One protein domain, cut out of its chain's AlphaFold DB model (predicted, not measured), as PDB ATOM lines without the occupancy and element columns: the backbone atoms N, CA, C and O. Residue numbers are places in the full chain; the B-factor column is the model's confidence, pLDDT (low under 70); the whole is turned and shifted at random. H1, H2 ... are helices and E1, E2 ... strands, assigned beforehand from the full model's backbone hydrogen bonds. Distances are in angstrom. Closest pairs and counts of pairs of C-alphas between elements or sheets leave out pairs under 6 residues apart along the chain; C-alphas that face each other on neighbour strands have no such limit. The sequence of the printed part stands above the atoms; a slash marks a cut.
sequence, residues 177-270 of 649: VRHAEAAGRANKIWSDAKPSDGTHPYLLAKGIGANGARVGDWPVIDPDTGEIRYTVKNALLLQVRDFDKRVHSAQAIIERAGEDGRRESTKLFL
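This is residues 177 to 270 of the 649 residues of an uncharacterized protein of Ralstonia solanacearum (UniProt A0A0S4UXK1). A strongly twisted sheet of four strands curls round the long helix H1, and the short helix H2 lies across E3 on the same face. The 94 printed residues include two named helices and four named strands, in the order H1 H2 E1 E2 E3 E4; the sheet runs E1 E2 E3 E4, antiparallel throughout. The class is mixed, helices and strands, and the whole is compact, with a radius of gyration of the C-alphas of 13.7 A and spans of 42 by 31 by 18 A.

H1, residues 177 to 192, is on the sheet of E1, residues 214 to 221, E2, residues 228 to 241, E3, residues 247 to 257, and E4, residues 263 to 269. The closest C-alphas of H1 and E3 are those of Ala 183 and His 248, 4.3 A apart. H2, residues 201 to 206, is on the same face at a height over the sheet of 9.0 A; it runs across the strands, at 80 degrees to E3 on the local plane. H1 and H2 are apart. In both helices every O i to N i+4 pair is within hydrogen-bond range. The strands form a meander, each the antiparallel neighbour of the one before, in three hairpins. Within hydrogen-bond range are N 218 and O 232 of E1 and E2, 2.8 A, N 238 and O 251 of E2 and E3, 2.8 A, and N 254 and O 266 of E3 and E4, 2.9 A. E2 bends by 104 degrees at residue 233.

H1 begins at C-alpha 177 (142.113, 68.772, 118.842) and is 23.0 A long; H2 is 8.6 A. E1 is 19.6 A, E2 23.1 A, E3 30.4 A and E4 19.6 A, ending at C-alpha 269 (131.512, 80.199, 111.117).

The C-alphas farthest apart, of Asp 244 and Asp 260, are 43.9 A apart. The printed part has no cut and no long link. Residues 258 and 261 to 262 have pLDDT under 70.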
ATOM      1  N   VAL A 177     141.080  67.722 118.745       90.94
ATOM      2  CA  VAL A 177     142.113  68.772 118.842       90.94
ATOM      3  C   VAL A 177     141.676  70.037 118.099       90.94
ATOM      4  O   VAL A 177     141.639  71.110 118.698       90.94
ATOM      5  N   ARG A 178     141.238  69.910 116.836       89.12
ATOM      6  CA  ARG A 178     140.734  71.051 116.047       89.12
ATOM      7  C   ARG A 178     139.550  71.750 116.719       89.12
ATOM      8  O   ARG A 178     139.489  72.977 116.733       89.12
ATOM      9  N   HIS A 179     138.627  70.984 117.302       92.06
ATOM     10  CA  HIS A 179     137.505  71.540 118.057       92.06
ATOM     11  C   HIS A 179     137.961  72.303 119.306       92.06
ATOM     12  O   HIS A 179     137.449  73.390 119.561       92.06
ATOM     13  N   ALA A 180     138.936  71.783 120.054       93.50
ATOM     14  CA  ALA A 180     139.467  72.449 121.241       93.50
ATOM     15  C   ALA A 180     140.183  73.769 120.899       93.50
ATOM     16  O   ALA A 180     139.962  74.786 121.560       93.50
ATOM     17  N   GLU A 181     140.991  73.788 119.836       92.94
ATOM     18  CA  GLU A 181     141.666  75.001 119.354       92.94
ATOM     19  C   GLU A 181     140.662  76.065 118.891       92.94
ATOM     20  O   GLU A 181     140.757  77.239 119.272       92.94
ATOM     21  N   ALA A 182     139.658  75.656 118.111       93.62
ATOM     22  CA  ALA A 182     138.591  76.540 117.663       93.62
ATOM     23  C   ALA A 182     137.758  77.072 118.838       93.62
ATOM     24  O   ALA A 182     137.445  78.260 118.866       93.62
ATOM     25  N   ALA A 183     137.465  76.244 119.845       96.56
ATOM     26  CA  ALA A 183     136.790  76.669 121.069       96.56
ATOM     27  C   ALA A 183     137.614  77.717 121.835       96.56
ATOM     28  O   ALA A 183     137.074  78.746 122.247       96.56
ATOM     29  N   GLY A 184     138.929  77.519 121.979       96.31
ATOM     30  CA  GLY A 184     139.824  78.501 122.599       96.31
ATOM     31  C   GLY A 184     139.806  79.848 121.871       96.31
ATOM     32  O   GLY A 184     139.669  80.905 122.492       96.31
ATOM     33  N   ARG A 185     139.853  79.821 120.535       95.00
ATOM     34  CA  ARG A 185     139.775  81.034 119.711       95.00
ATOM     35  C   ARG A 185     138.399  81.701 119.774       95.00
ATOM     36  O   ARG A 185     138.334  82.922 119.896       95.00
ATOM     37  N   ALA A 186     137.317  80.927 119.733       96.88
ATOM     38  CA  ALA A 186     135.954  81.433 119.864       96.88
ATOM     39  C   ALA A 186     135.733  82.121 121.216       96.88
ATOM     40  O   ALA A 186     135.157  83.205 121.254       96.88
ATOM     41  N   ASN A 187     136.247  81.540 122.307       96.75
ATOM     42  CA  ASN A 187     136.202  82.158 123.634       96.75
ATOM     43  C   ASN A 187     136.913  83.513 123.652       96.75
ATOM     44  O   ASN A 187     136.348  84.473 124.170       96.75
ATOM     45  N   LYS A 188     138.101  83.612 123.040       96.69
ATOM     46  CA  LYS A 188     138.838  84.880 122.936       96.69
ATOM     47  C   LYS A 188     138.072  85.932 122.127       96.69
ATOM     48  O   LYS A 188     137.895  87.055 122.582       96.69
ATOM     49  N   ILE A 189     137.565  85.561 120.949       96.50
ATOM     50  CA  ILE A 189     136.745  86.459 120.115       96.50
ATOM     51  C   ILE A 189     135.526  86.950 120.907       96.50
ATOM     52  O   ILE A 189     135.206  88.136 120.895       96.50
ATOM     53  N   TRP A 190     134.855  86.046 121.623       97.00
ATOM     54  CA  TRP A 190     133.677  86.380 122.413       97.00
ATOM     55  C   TRP A 190     133.994  87.284 123.608       97.00
ATOM     56  O   TRP A 190     133.223  88.207 123.877       97.00
ATOM     57  N   SER A 191     135.106  87.048 124.318       96.38
ATOM     58  CA  SER A 191     135.522  87.853 125.474       96.38
ATOM     59  C   SER A 191     135.943  89.265 125.090       96.38
ATOM     60  O   SER A 191     135.614  90.203 125.813       96.38
ATOM     61  N   ASP A 192     136.627  89.408 123.955       96.56
ATOM     62  CA  ASP A 192     137.134  90.694 123.466       96.56
ATOM     63  C   ASP A 192     136.011  91.550 122.847       96.56
ATOM     64  O   ASP A 192     136.121  92.776 122.746       96.56
ATOM     65  N   ALA A 193     134.904  90.915 122.450       96.94
ATOM     66  CA  ALA A 193     133.744  91.575 121.874       96.94
ATOM     67  C   ALA A 193     132.879  92.293 122.920       96.94
ATOM     68  O   ALA A 193     132.707  91.848 124.059       96.94
ATOM     69  N   LYS A 194     132.247  93.386 122.494       97.19
ATOM     70  CA  LYS A 194     131.356  94.194 123.335       97.19
ATOM     71  C   LYS A 194     129.897  93.809 123.086       97.19
ATOM     72  O   LYS A 194     129.569  93.461 121.955       97.19
ATOM     73  N   PRO A 195     129.001  93.867 124.085       97.00
ATOM     74  CA  PRO A 195     127.564  93.735 123.842       97.00
ATOM     75  C   PRO A 195     127.101  94.672 122.722       97.00
ATOM     76  O   PRO A 195     127.518  95.829 122.684       97.00
ATOM     77  N   SER A 196     126.272  94.170 121.803       95.00
ATOM     78  CA  SER A 196     125.657  95.027 120.788       95.00
ATOM     79  C   SER A 196     124.629  95.946 121.448       95.00
ATOM     80  O   SER A 196     123.856  95.505 122.296       95.00
ATOM     81  N   ASP A 197     124.599  97.207 121.033       93.38
ATOM     82  CA  ASP A 197     123.602  98.200 121.448       93.38
ATOM     83  C   ASP A 197     122.323  98.161 120.587       93.38
ATOM     84  O   ASP A 197     121.439  98.995 120.755       93.38
ATOM     85  N   GLY A 198     122.217  97.201 119.659       91.81
ATOM     86  CA  GLY A 198     121.089  97.081 118.733       91.81
ATOM     87  C   GLY A 198     121.214  97.927 117.462       91.81
ATOM     88  O   GLY A 198     120.384  97.795 116.570       91.81
ATOM     89  N   THR A 199     122.259  98.749 117.321       92.81
ATOM     90  CA  THR A 199     122.429  99.642 116.157       92.81
ATOM     91  C   THR A 199     123.174  98.999 114.986       92.81
ATOM     92  O   THR A 199     123.354  99.616 113.933       92.81
ATOM     93  N   HIS A 200     123.617  97.746 115.139       93.81
ATOM     94  CA  HIS A 200     124.334  97.041 114.083       93.81
ATOM     95  C   HIS A 200     123.453  96.925 112.820       93.81
ATOM     96  O   HIS A 200     122.295  96.519 112.932       93.81
ATOM     97  N   PRO A 201     123.975  97.193 111.604       92.00
ATOM     98  CA  PRO A 201     123.157  97.252 110.392       92.00
ATOM     99  C   PRO A 201     122.288  96.023 110.114       92.00
ATOM    100  O   PRO A 201     121.146  96.179 109.699       92.00
ATOM    101  N   TYR A 202     122.802  94.821 110.387       92.50
ATOM    102  CA  TYR A 202     122.030  93.579 110.271       92.50
ATOM    103  C   TYR A 202     120.779  93.574 111.165       92.50
ATOM    104  O   TYR A 202     119.706  93.175 110.725       92.50
ATOM    105  N   LEU A 203     120.917  94.032 112.416       93.94
ATOM    106  CA  LEU A 203     119.829  94.063 113.396       93.94
ATOM    107  C   LEU A 203     118.748  95.050 112.958       93.94
ATOM    108  O   LEU A 203     117.576  94.695 112.911       93.94
ATOM    109  N   LEU A 204     119.161  96.244 112.517       92.06
ATOM    110  CA  LEU A 204     118.258  97.257 111.966       92.06
ATOM    111  C   LEU A 204     117.536  96.762 110.707       92.06
ATOM    112  O   LEU A 204     116.330  96.944 110.581       92.06
ATOM    113  N   ALA A 205     118.253  96.105 109.789       88.94
ATOM    114  CA  ALA A 205     117.675  95.565 108.559       88.94
ATOM    115  C   ALA A 205     116.670  94.433 108.824       88.94
ATOM    116  O   ALA A 205     115.722  94.257 108.059       88.94
ATOM    117  N   LYS A 206     116.877  93.658 109.894       88.56
ATOM    118  CA  LYS A 206     115.962  92.597 110.330       88.56
ATOM    119  C   LYS A 206     114.883  93.074 111.301       88.56
ATOM    120  O   LYS A 206     113.938  92.327 111.516       88.56
ATOM    121  N   GLY A 207     114.990  94.302 111.812       89.94
ATOM    122  CA  GLY A 207     114.067  94.890 112.783       89.94
ATOM    123  C   GLY A 207     114.032  94.143 114.116       89.94
ATOM    124  O   GLY A 207     112.973  94.040 114.714       89.94
ATOM    125  N   ILE A 208     115.181  93.618 114.549       93.50
ATOM    126  CA  ILE A 208     115.342  92.850 115.791       93.50
ATOM    127  C   ILE A 208     116.376  93.517 116.701       93.50
ATOM    128  O   ILE A 208     117.310  94.175 116.239       93.50
ATOM    129  N   GLY A 209     116.253  93.309 118.004       94.19
ATOM    130  CA  GLY A 209     117.224  93.714 119.009       94.19
ATOM    131  C   GLY A 209     118.489  92.851 119.034       94.19
ATOM    132  O   GLY A 209     118.636  91.841 118.343       94.19
ATOM    133  N   ALA A 210     119.431  93.237 119.898       94.88
ATOM    134  CA  ALA A 210     120.719  92.557 120.034       94.88
ATOM    135  C   ALA A 210     120.607  91.105 120.519       94.88
ATOM    136  O   ALA A 210     121.444  90.291 120.147       94.88
ATOM    137  N   ASN A 211     119.620  90.765 121.356       95.81
ATOM    138  CA  ASN A 211     119.338  89.389 121.795       95.81
ATOM    139  C   ASN A 211     120.568  88.588 122.274       95.81
ATOM    140  O   ASN A 211     120.719  87.399 122.000       95.81
ATOM    141  N   GLY A 212     121.474  89.256 122.996       94.00
ATOM    142  CA  GLY A 212     122.708  88.658 123.513       94.00
ATOM    143  C   GLY A 212     123.871  88.599 122.517       94.00
ATOM    144  O   GLY A 212     124.962  88.183 122.907       94.00
ATOM    145  N   ALA A 213     123.677  89.044 121.273       96.88
ATOM    146  CA  ALA A 213     124.741  89.215 120.294       96.88
ATOM    147  C   ALA A 213     125.739  90.296 120.729       96.88
ATOM    148  O   ALA A 213     125.417  91.264 121.430       96.88
ATOM    149  N   ARG A 214     126.980  90.127 120.282       97.81
ATOM    150  CA  ARG A 214     128.087  91.054 120.538       97.81
ATOM    151  C   ARG A 214     128.586  91.655 119.235       97.81
ATOM    152  O   ARG A 214     128.310  91.128 118.169       97.81
ATOM    153  N   VAL A 215     129.329  92.745 119.312       97.56
ATOM    154  CA  VAL A 215     130.022  93.353 118.180       97.56
ATOM    155  C   VAL A 215     131.514  93.347 118.469       97.56
ATOM    156  O   VAL A 215     131.951  93.699 119.569       97.56
ATOM    157  N   GLY A 216     132.302  92.928 117.486       96.12
ATOM    158  CA  GLY A 216     133.746  92.842 117.637       96.12
ATOM    159  C   GLY A 216     134.470  92.554 116.334       96.12
ATOM    160  O   GLY A 216     133.919  92.672 115.239       96.12
ATOM    161  N   ASP A 217     135.733  92.183 116.484       96.38
ATOM    162  CA  ASP A 217     136.620  91.879 115.374       96.38
ATOM    163  C   ASP A 217     136.518  90.401 115.000       96.38
ATOM    164  O   ASP A 217     136.587  89.521 115.858       96.38
ATOM    165  N   TRP A 218     136.388  90.121 113.705       96.19
ATOM    166  CA  TRP A 218     136.303  88.767 113.178       96.19
ATOM    167  C   TRP A 218     137.519  88.416 112.313       96.19
ATOM    168  O   TRP A 218     137.700  89.020 111.250       96.19
ATOM    169  N   PRO A 219     138.348  87.435 112.710       94.06
ATOM    170  CA  PRO A 219     139.439  86.959 111.875       94.06
ATOM    171  C   PRO A 219     138.903  86.036 110.773       94.06
ATOM    172  O   PRO A 219     138.300  85.000 111.049       94.06
ATOM    173  N   VAL A 220     139.165  86.379 109.514       90.38
ATOM    174  CA  VAL A 220     138.925  85.487 108.377       90.38
ATOM    175  C   VAL A 220     140.138  84.581 108.229       90.38
ATOM    176  O   VAL A 220     141.231  85.045 107.906       90.38
ATOM    177  N   ILE A 221     139.938  83.299 108.515       87.25
ATOM    178  CA  ILE A 221     140.996  82.292 108.596       87.25
ATOM    179  C   ILE A 221     140.960  81.415 107.351       87.25
ATOM    180  O   ILE A 221     139.886  81.020 106.893       87.25
ATOM    181  N   ASP A 222     142.136  81.119 106.817       80.38
ATOM    182  CA  ASP A 222     142.315  80.112 105.787       80.38
ATOM    183  C   ASP A 222     142.053  78.706 106.366       80.38
ATOM    184  O   ASP A 222     142.716  78.325 107.333       80.38
ATOM    185  N   PRO A 223     141.100  77.926 105.826       74.69
ATOM    186  CA  PRO A 223     140.806  76.590 106.340       74.69
ATOM    187  C   PRO A 223     141.970  75.602 106.201       74.69
ATOM    188  O   PRO A 223     142.049  74.668 106.999       74.69
ATOM    189  N   ASP A 224     142.833  75.791 105.199       74.94
ATOM    190  CA  ASP A 224     143.907  74.860 104.860       74.94
ATOM    191  C   ASP A 224     145.195  75.200 105.622       74.94
ATOM    192  O   ASP A 224     145.873  74.304 106.122       74.94
ATOM    193  N   THR A 225     145.524  76.493 105.755       79.44
ATOM    194  CA  THR A 225     146.762  76.936 106.432       79.44
ATOM    195  C   THR A 225     146.561  77.346 107.892       79.44
ATOM    196  O   THR A 225     147.520  77.383 108.659       79.44
ATOM    197  N   GLY A 226     145.332  77.671 108.305       79.00
ATOM    198  CA  GLY A 226     145.030  78.195 109.643       79.00
ATOM    199  C   GLY A 226     145.466  79.651 109.867       79.00
ATOM    200  O   GLY A 226     145.287  80.191 110.967       79.00
ATOM    201  N   GLU A 227     146.010  80.312 108.845       86.81
ATOM    202  CA  GLU A 227     146.476  81.694 108.921       86.81
ATOM    203  C   GLU A 227     145.317  82.693 108.832       86.81
ATOM    204  O   GLU A 227     144.319  82.485 108.136       86.81
ATOM    205  N   ILE A 228     145.444  83.822 109.537       89.50
ATOM    206  CA  ILE A 228     144.480  84.921 109.432       89.50
ATOM    207  C   ILE A 228     144.782  85.685 108.141       89.50
ATOM    208  O   ILE A 228     145.778  86.399 108.069       89.50
ATOM    209  N   ARG A 229     143.892  85.587 107.150       89.81
ATOM    210  CA  ARG A 229     144.011  86.322 105.883       89.81
ATOM    211  C   ARG A 229     143.772  87.819 106.081       89.81
ATOM    212  O   ARG A 229     144.523  88.647 105.583       89.81
ATOM    213  N   TYR A 230     142.706  88.173 106.794       90.62
ATOM    214  CA  TYR A 230     142.379  89.549 107.179       90.62
ATOM    215  C   TYR A 230     141.394  89.555 108.351       90.62
ATOM    216  O   TYR A 230     140.791  88.534 108.678       90.62
ATOM    217  N   THR A 231     141.223  90.706 109.002       93.50
ATOM    218  CA  THR A 231     140.269  90.875 110.109       93.50
ATOM    219  C   THR A 231     139.191  91.872 109.723       93.50
ATOM    220  O   THR A 231     139.493  92.996 109.330       93.50
ATOM    221  N   VAL A 232     137.932  91.469 109.862       93.19
ATOM    222  CA  VAL A 232     136.772  92.332 109.648       93.19
ATOM    223  C   VAL A 232     136.409  92.999 110.966       93.19
ATOM    224  O   VAL A 232     136.204  92.323 111.971       93.19
ATOM    225  N   LYS A 233     136.349  94.329 110.967       93.50
ATOM    226  CA  LYS A 233     135.908  95.116 112.123       93.50
ATOM    227  C   LYS A 233     134.385  95.188 112.154       93.50
ATOM    228  O   LYS A 233     133.752  95.127 111.102       93.50
ATOM    229  N   ASN A 234     133.820  95.390 113.343       92.19
ATOM    230  CA  ASN A 234     132.382  95.607 113.526       92.19
ATOM    231  C   ASN A 234     131.516  94.451 112.986       92.19
ATOM    232  O   ASN A 234     130.469  94.681 112.390       92.19
ATOM    233  N   ALA A 235     131.963  93.207 113.168       95.75
ATOM    234  CA  ALA A 235     131.145  92.037 112.880       95.75
ATOM    235  C   ALA A 235     130.162  91.798 114.033       95.75
ATOM    236  O   ALA A 235     130.535  91.940 115.201       95.75
ATOM    237  N   LEU A 236     128.931  91.395 113.716       97.44
ATOM    238  CA  LEU A 236     127.981  90.918 114.716       97.44
ATOM    239  C   LEU A 236     128.290  89.456 115.038       97.44
ATOM    240  O   LEU A 236     128.322  88.611 114.151       97.44
ATOM    241  N   LEU A 237     128.533  89.158 116.303       98.06
ATOM    242  CA  LEU A 237     129.046  87.889 116.787       98.06
ATOM    243  C   LEU A 237     127.978  87.155 117.591       98.06
ATOM    244  O   LEU A 237     127.336  87.732 118.473       98.06
ATOM    245  N   LEU A 238     127.856  85.859 117.318       97.88
ATOM    246  CA  LEU A 238     127.025  84.905 118.039       97.88
ATOM    247  C   LEU A 238     127.914  83.778 118.565       97.88
ATOM    248  O   LEU A 238     128.677  83.168 117.815       97.88
ATOM    249  N   GLN A 239     127.814  83.487 119.857       96.75
ATOM    250  CA  GLN A 239     128.486  82.335 120.454       96.75
ATOM    251  C   GLN A 239     127.776  81.036 120.057       96.75
ATOM    252  O   GLN A 239     126.549  80.978 120.011       96.75
ATOM    253  N   VAL A 240     128.544  79.973 119.850       97.81
ATOM    254  CA  VAL A 240     128.038  78.604 119.714       97.81
ATOM    255  C   VAL A 240     128.448  77.868 120.983       97.81
ATOM    256  O   VAL A 240     129.643  77.685 121.230       97.81
ATOM    257  N   ARG A 241     127.483  77.506 121.829       97.19
ATOM    258  CA  ARG A 241     127.749  76.961 123.165       97.19
ATOM    259  C   ARG A 241     126.866  75.770 123.514       97.19
ATOM    260  O   ARG A 241     125.896  75.485 122.816       97.19
ATOM    261  N   ASP A 242     127.213  75.100 124.605       95.88
ATOM    262  CA  ASP A 242     126.401  74.055 125.232       95.88
ATOM    263  C   ASP A 242     125.521  74.608 126.379       95.88
ATOM    264  O   ASP A 242     125.520  75.808 126.693       95.88
ATOM    265  N   PHE A 243     124.762  73.719 127.032       93.69
ATOM    266  CA  PHE A 243     123.963  74.046 128.222       93.69
ATOM    267  C   PHE A 243     124.805  74.382 129.462       93.69
ATOM    268  O   PHE A 243     124.327  75.115 130.332       93.69
ATOM    269  N   ASP A 244     126.059  73.925 129.517       94.94
ATOM    270  CA  ASP A 244     127.037  74.279 130.557       94.94
ATOM    271  C   ASP A 244     127.657  75.670 130.322       94.94
ATOM    272  O   ASP A 244     128.484  76.137 131.108       94.94
ATOM    273  N   LYS A 245     127.217  76.367 129.266       95.12
ATOM    274  CA  LYS A 245     127.670  77.694 128.835       95.12
ATOM    275  C   LYS A 245     129.119  77.720 128.338       95.12
ATOM    276  O   LYS A 245     129.679  78.810 128.212       95.12
ATOM    277  N   ARG A 246     129.716  76.569 128.014       96.19
ATOM    278  CA  ARG A 246     131.039  76.506 127.382       96.19
ATOM    279  C   ARG A 246     130.911  76.869 125.910       96.19
ATOM    280  O   ARG A 246     130.053  76.336 125.212       96.19
ATOM    281  N   VAL A 247     131.754  77.783 125.435       96.81
ATOM    282  CA  VAL A 247     131.792  78.172 124.019       96.81
ATOM    283  C   VAL A 247     132.646  77.170 123.248       96.81
ATOM    284  O   VAL A 247     133.803  76.943 123.597       96.81
ATOM    285  N   HIS A 248     132.067  76.613 122.189       96.56
ATOM    286  CA  HIS A 248     132.667  75.595 121.322       96.56
ATOM    287  C   HIS A 248     132.967  76.113 119.910       96.56
ATOM    288  O   HIS A 248     133.793  75.549 119.191       96.56
ATOM    289  N   SER A 249     132.301  77.192 119.499       97.25
ATOM    290  CA  SER A 249     132.537  77.900 118.239       97.25
ATOM    291  C   SER A 249     131.915  79.306 118.293       97.25
ATOM    292  O   SER A 249     131.357  79.721 119.310       97.25
ATOM    293  N   ALA A 250     131.997  80.050 117.195       96.94
ATOM    294  CA  ALA A 250     131.324  81.328 117.004       96.94
ATOM    295  C   ALA A 250     130.847  81.477 115.551       96.94
ATOM    296  O   ALA A 250     131.425  80.889 114.631       96.94
ATOM    297  N   GLN A 251     129.810  82.287 115.354       96.81
ATOM    298  CA  GLN A 251     129.363  82.772 114.051       96.81
ATOM    299  C   GLN A 251     129.515  84.295 114.004       96.81
ATOM    300  O   GLN A 251     129.138  84.983 114.950       96.81
ATOM    301  N   ALA A 252     130.026  84.816 112.894       96.50
ATOM    302  CA  ALA A 252     129.994  86.232 112.568       96.50
ATOM    303  C   ALA A 252     128.998  86.515 111.449       96.50
ATOM    304  O   ALA A 252     128.929  85.780 110.467       96.50
ATOM    305  N   ILE A 253     128.276  87.621 111.575       95.00
ATOM    306  CA  ILE A 253     127.452  88.205 110.528       95.00
ATOM    307  C   ILE A 253     128.119  89.514 110.118       95.00
ATOM    308  O   ILE A 253     128.285  90.429 110.927       95.00
ATOM    309  N   ILE A 254     128.545  89.565 108.862       92.00
ATOM    310  CA  ILE A 254     129.283  90.679 108.276       92.00
ATOM    311  C   ILE A 254     128.403  91.321 107.220       92.00
ATOM    312  O   ILE A 254     127.939  90.648 106.307       92.00
ATOM    313  N   GLU A 255     128.225  92.627 107.324       87.56
ATOM    314  CA  GLU A 255     127.488  93.423 106.350       87.56
ATOM    315  C   GLU A 255     128.467  94.034 105.352       87.56
ATOM    316  O   GLU A 255     129.407  94.730 105.742       87.56
ATOM    317  N   ARG A 256     128.257  93.771 104.061       82.38
ATOM    318  CA  ARG A 256     129.026  94.378 102.968       82.38
ATOM    319  C   ARG A 256     128.091  95.179 102.079       82.38
ATOM    320  O   ARG A 256     126.953  94.783 101.863       82.38
ATOM    321  N   ALA A 257     128.566  96.306 101.564       75.31
ATOM    322  CA  ALA A 257     127.867  96.984 100.483       75.31
ATOM    323  C   ALA A 257     128.072  96.169  99.197       75.31
ATOM    324  O   ALA A 257     129.213  95.936  98.800       75.31
ATOM    325  N   GLY A 258     126.978  95.707  98.601       68.94
ATOM    326  CA  GLY A 258     126.944  95.121  97.270       68.94
ATOM    327  C   GLY A 258     127.153  96.182  96.192       68.94
ATOM    328  O   GLY A 258     127.040  97.386  96.443       68.94
ATOM    329  N   GLU A 259     127.458  95.731  94.977       71.44
ATOM    330  CA  GLU A 259     127.711  96.607  93.823       71.44
ATOM    331  C   GLU A 259     126.485  97.454  93.440       71.44
ATOM    332  O   GLU A 259     126.631  98.562  92.932       71.44
ATOM    333  N   ASP A 260     125.275  96.969  93.740       73.25
ATOM    334  CA  ASP A 260     124.005  97.670  93.519       73.25
ATOM    335  C   ASP A 260     123.645  98.663  94.645       73.25
ATOM    336  O   ASP A 260     122.566  99.259  94.637       73.25
ATOM    337  N   GLY A 261     124.532  98.836  95.632       67.75
ATOM    338  CA  GLY A 261     124.311  99.668  96.813       67.75
ATOM    339  C   GLY A 261     123.430  99.022  97.887       67.75
ATOM    340  O   GLY A 261     123.241  99.625  98.950       67.75
ATOM    341  N   ARG A 262     122.910  97.803  97.673       69.38
ATOM    342  CA  ARG A 262     122.224  97.042  98.725       69.38
ATOM    343  C   ARG A 262     123.244  96.428  99.671       69.38
ATOM    344  O   ARG A 262     124.359  96.109  99.284       69.38
ATOM    345  N   ARG A 263     122.876  96.275 100.942       74.25
ATOM    346  CA  ARG A 263     123.738  95.601 101.920       74.25
ATOM    347  C   ARG A 263     123.473  94.102 101.892       74.25
ATOM    348  O   ARG A 263     122.321  93.681 101.975       74.25
ATOM    349  N   GLU A 264     124.538  93.321 101.770       77.25
ATOM    350  CA  GLU A 264     124.504  91.865 101.824       77.25
ATOM    351  C   GLU A 264     125.133  91.370 103.127       77.25
ATOM    352  O   GLU A 264     126.274  91.704 103.469       77.25
ATOM    353  N   SER A 265     124.390  90.529 103.843       84.06
ATOM    354  CA  SER A 265     124.853  89.877 105.063       84.06
ATOM    355  C   SER A 265     125.545  88.558 104.721       84.06
ATOM    356  O   SER A 265     124.907  87.602 104.284       84.06
ATOM    357  N   THR A 266     126.843  88.454 104.991       88.19
ATOM    358  CA  THR A 266     127.577  87.184 104.936       88.19
ATOM    359  C   THR A 266     127.682  86.589 106.335       88.19
ATOM    360  O   THR A 266     128.204  87.230 107.249       88.19
ATOM    361  N   LYS A 267     127.217  85.349 106.510       89.94
ATOM    362  CA  LYS A 267     127.344  84.599 107.767       89.94
ATOM    363  C   LYS A 267     128.541  83.655 107.675       89.94
ATOM    364  O   LYS A 267     128.580  82.805 106.795       89.94
ATOM    365  N   LEU A 268     129.503  83.789 108.581       91.38
ATOM    366  CA  LEU A 268     130.719  82.978 108.625       91.38
ATOM    367  C   LEU A 268     130.812  82.237 109.953       91.38
ATOM    368  O   LEU A 268     130.594  82.827 111.006       91.38
ATOM    369  N   PHE A 269     131.184  80.963 109.915       93.50
ATOM    370  CA  PHE A 269     131.512  80.199 111.117       93.50
ATOM    371  C   PHE A 269     133.015  80.141 111.320       93.50
ATOM    372  O   PHE A 269     133.785  80.203 110.360       93.50
ATOM    373  N   LEU A 270     133.428  79.975 112.573       92.25
ATOM    374  CA  LEU A 270     134.826  79.745 112.885       92.25
ATOM    375  C   LEU A 270     135.267  78.364 112.359       92.25
ATOM    376  O   LEU A 270     134.672  77.355 112.761       92.25
TER     377      LEU A 270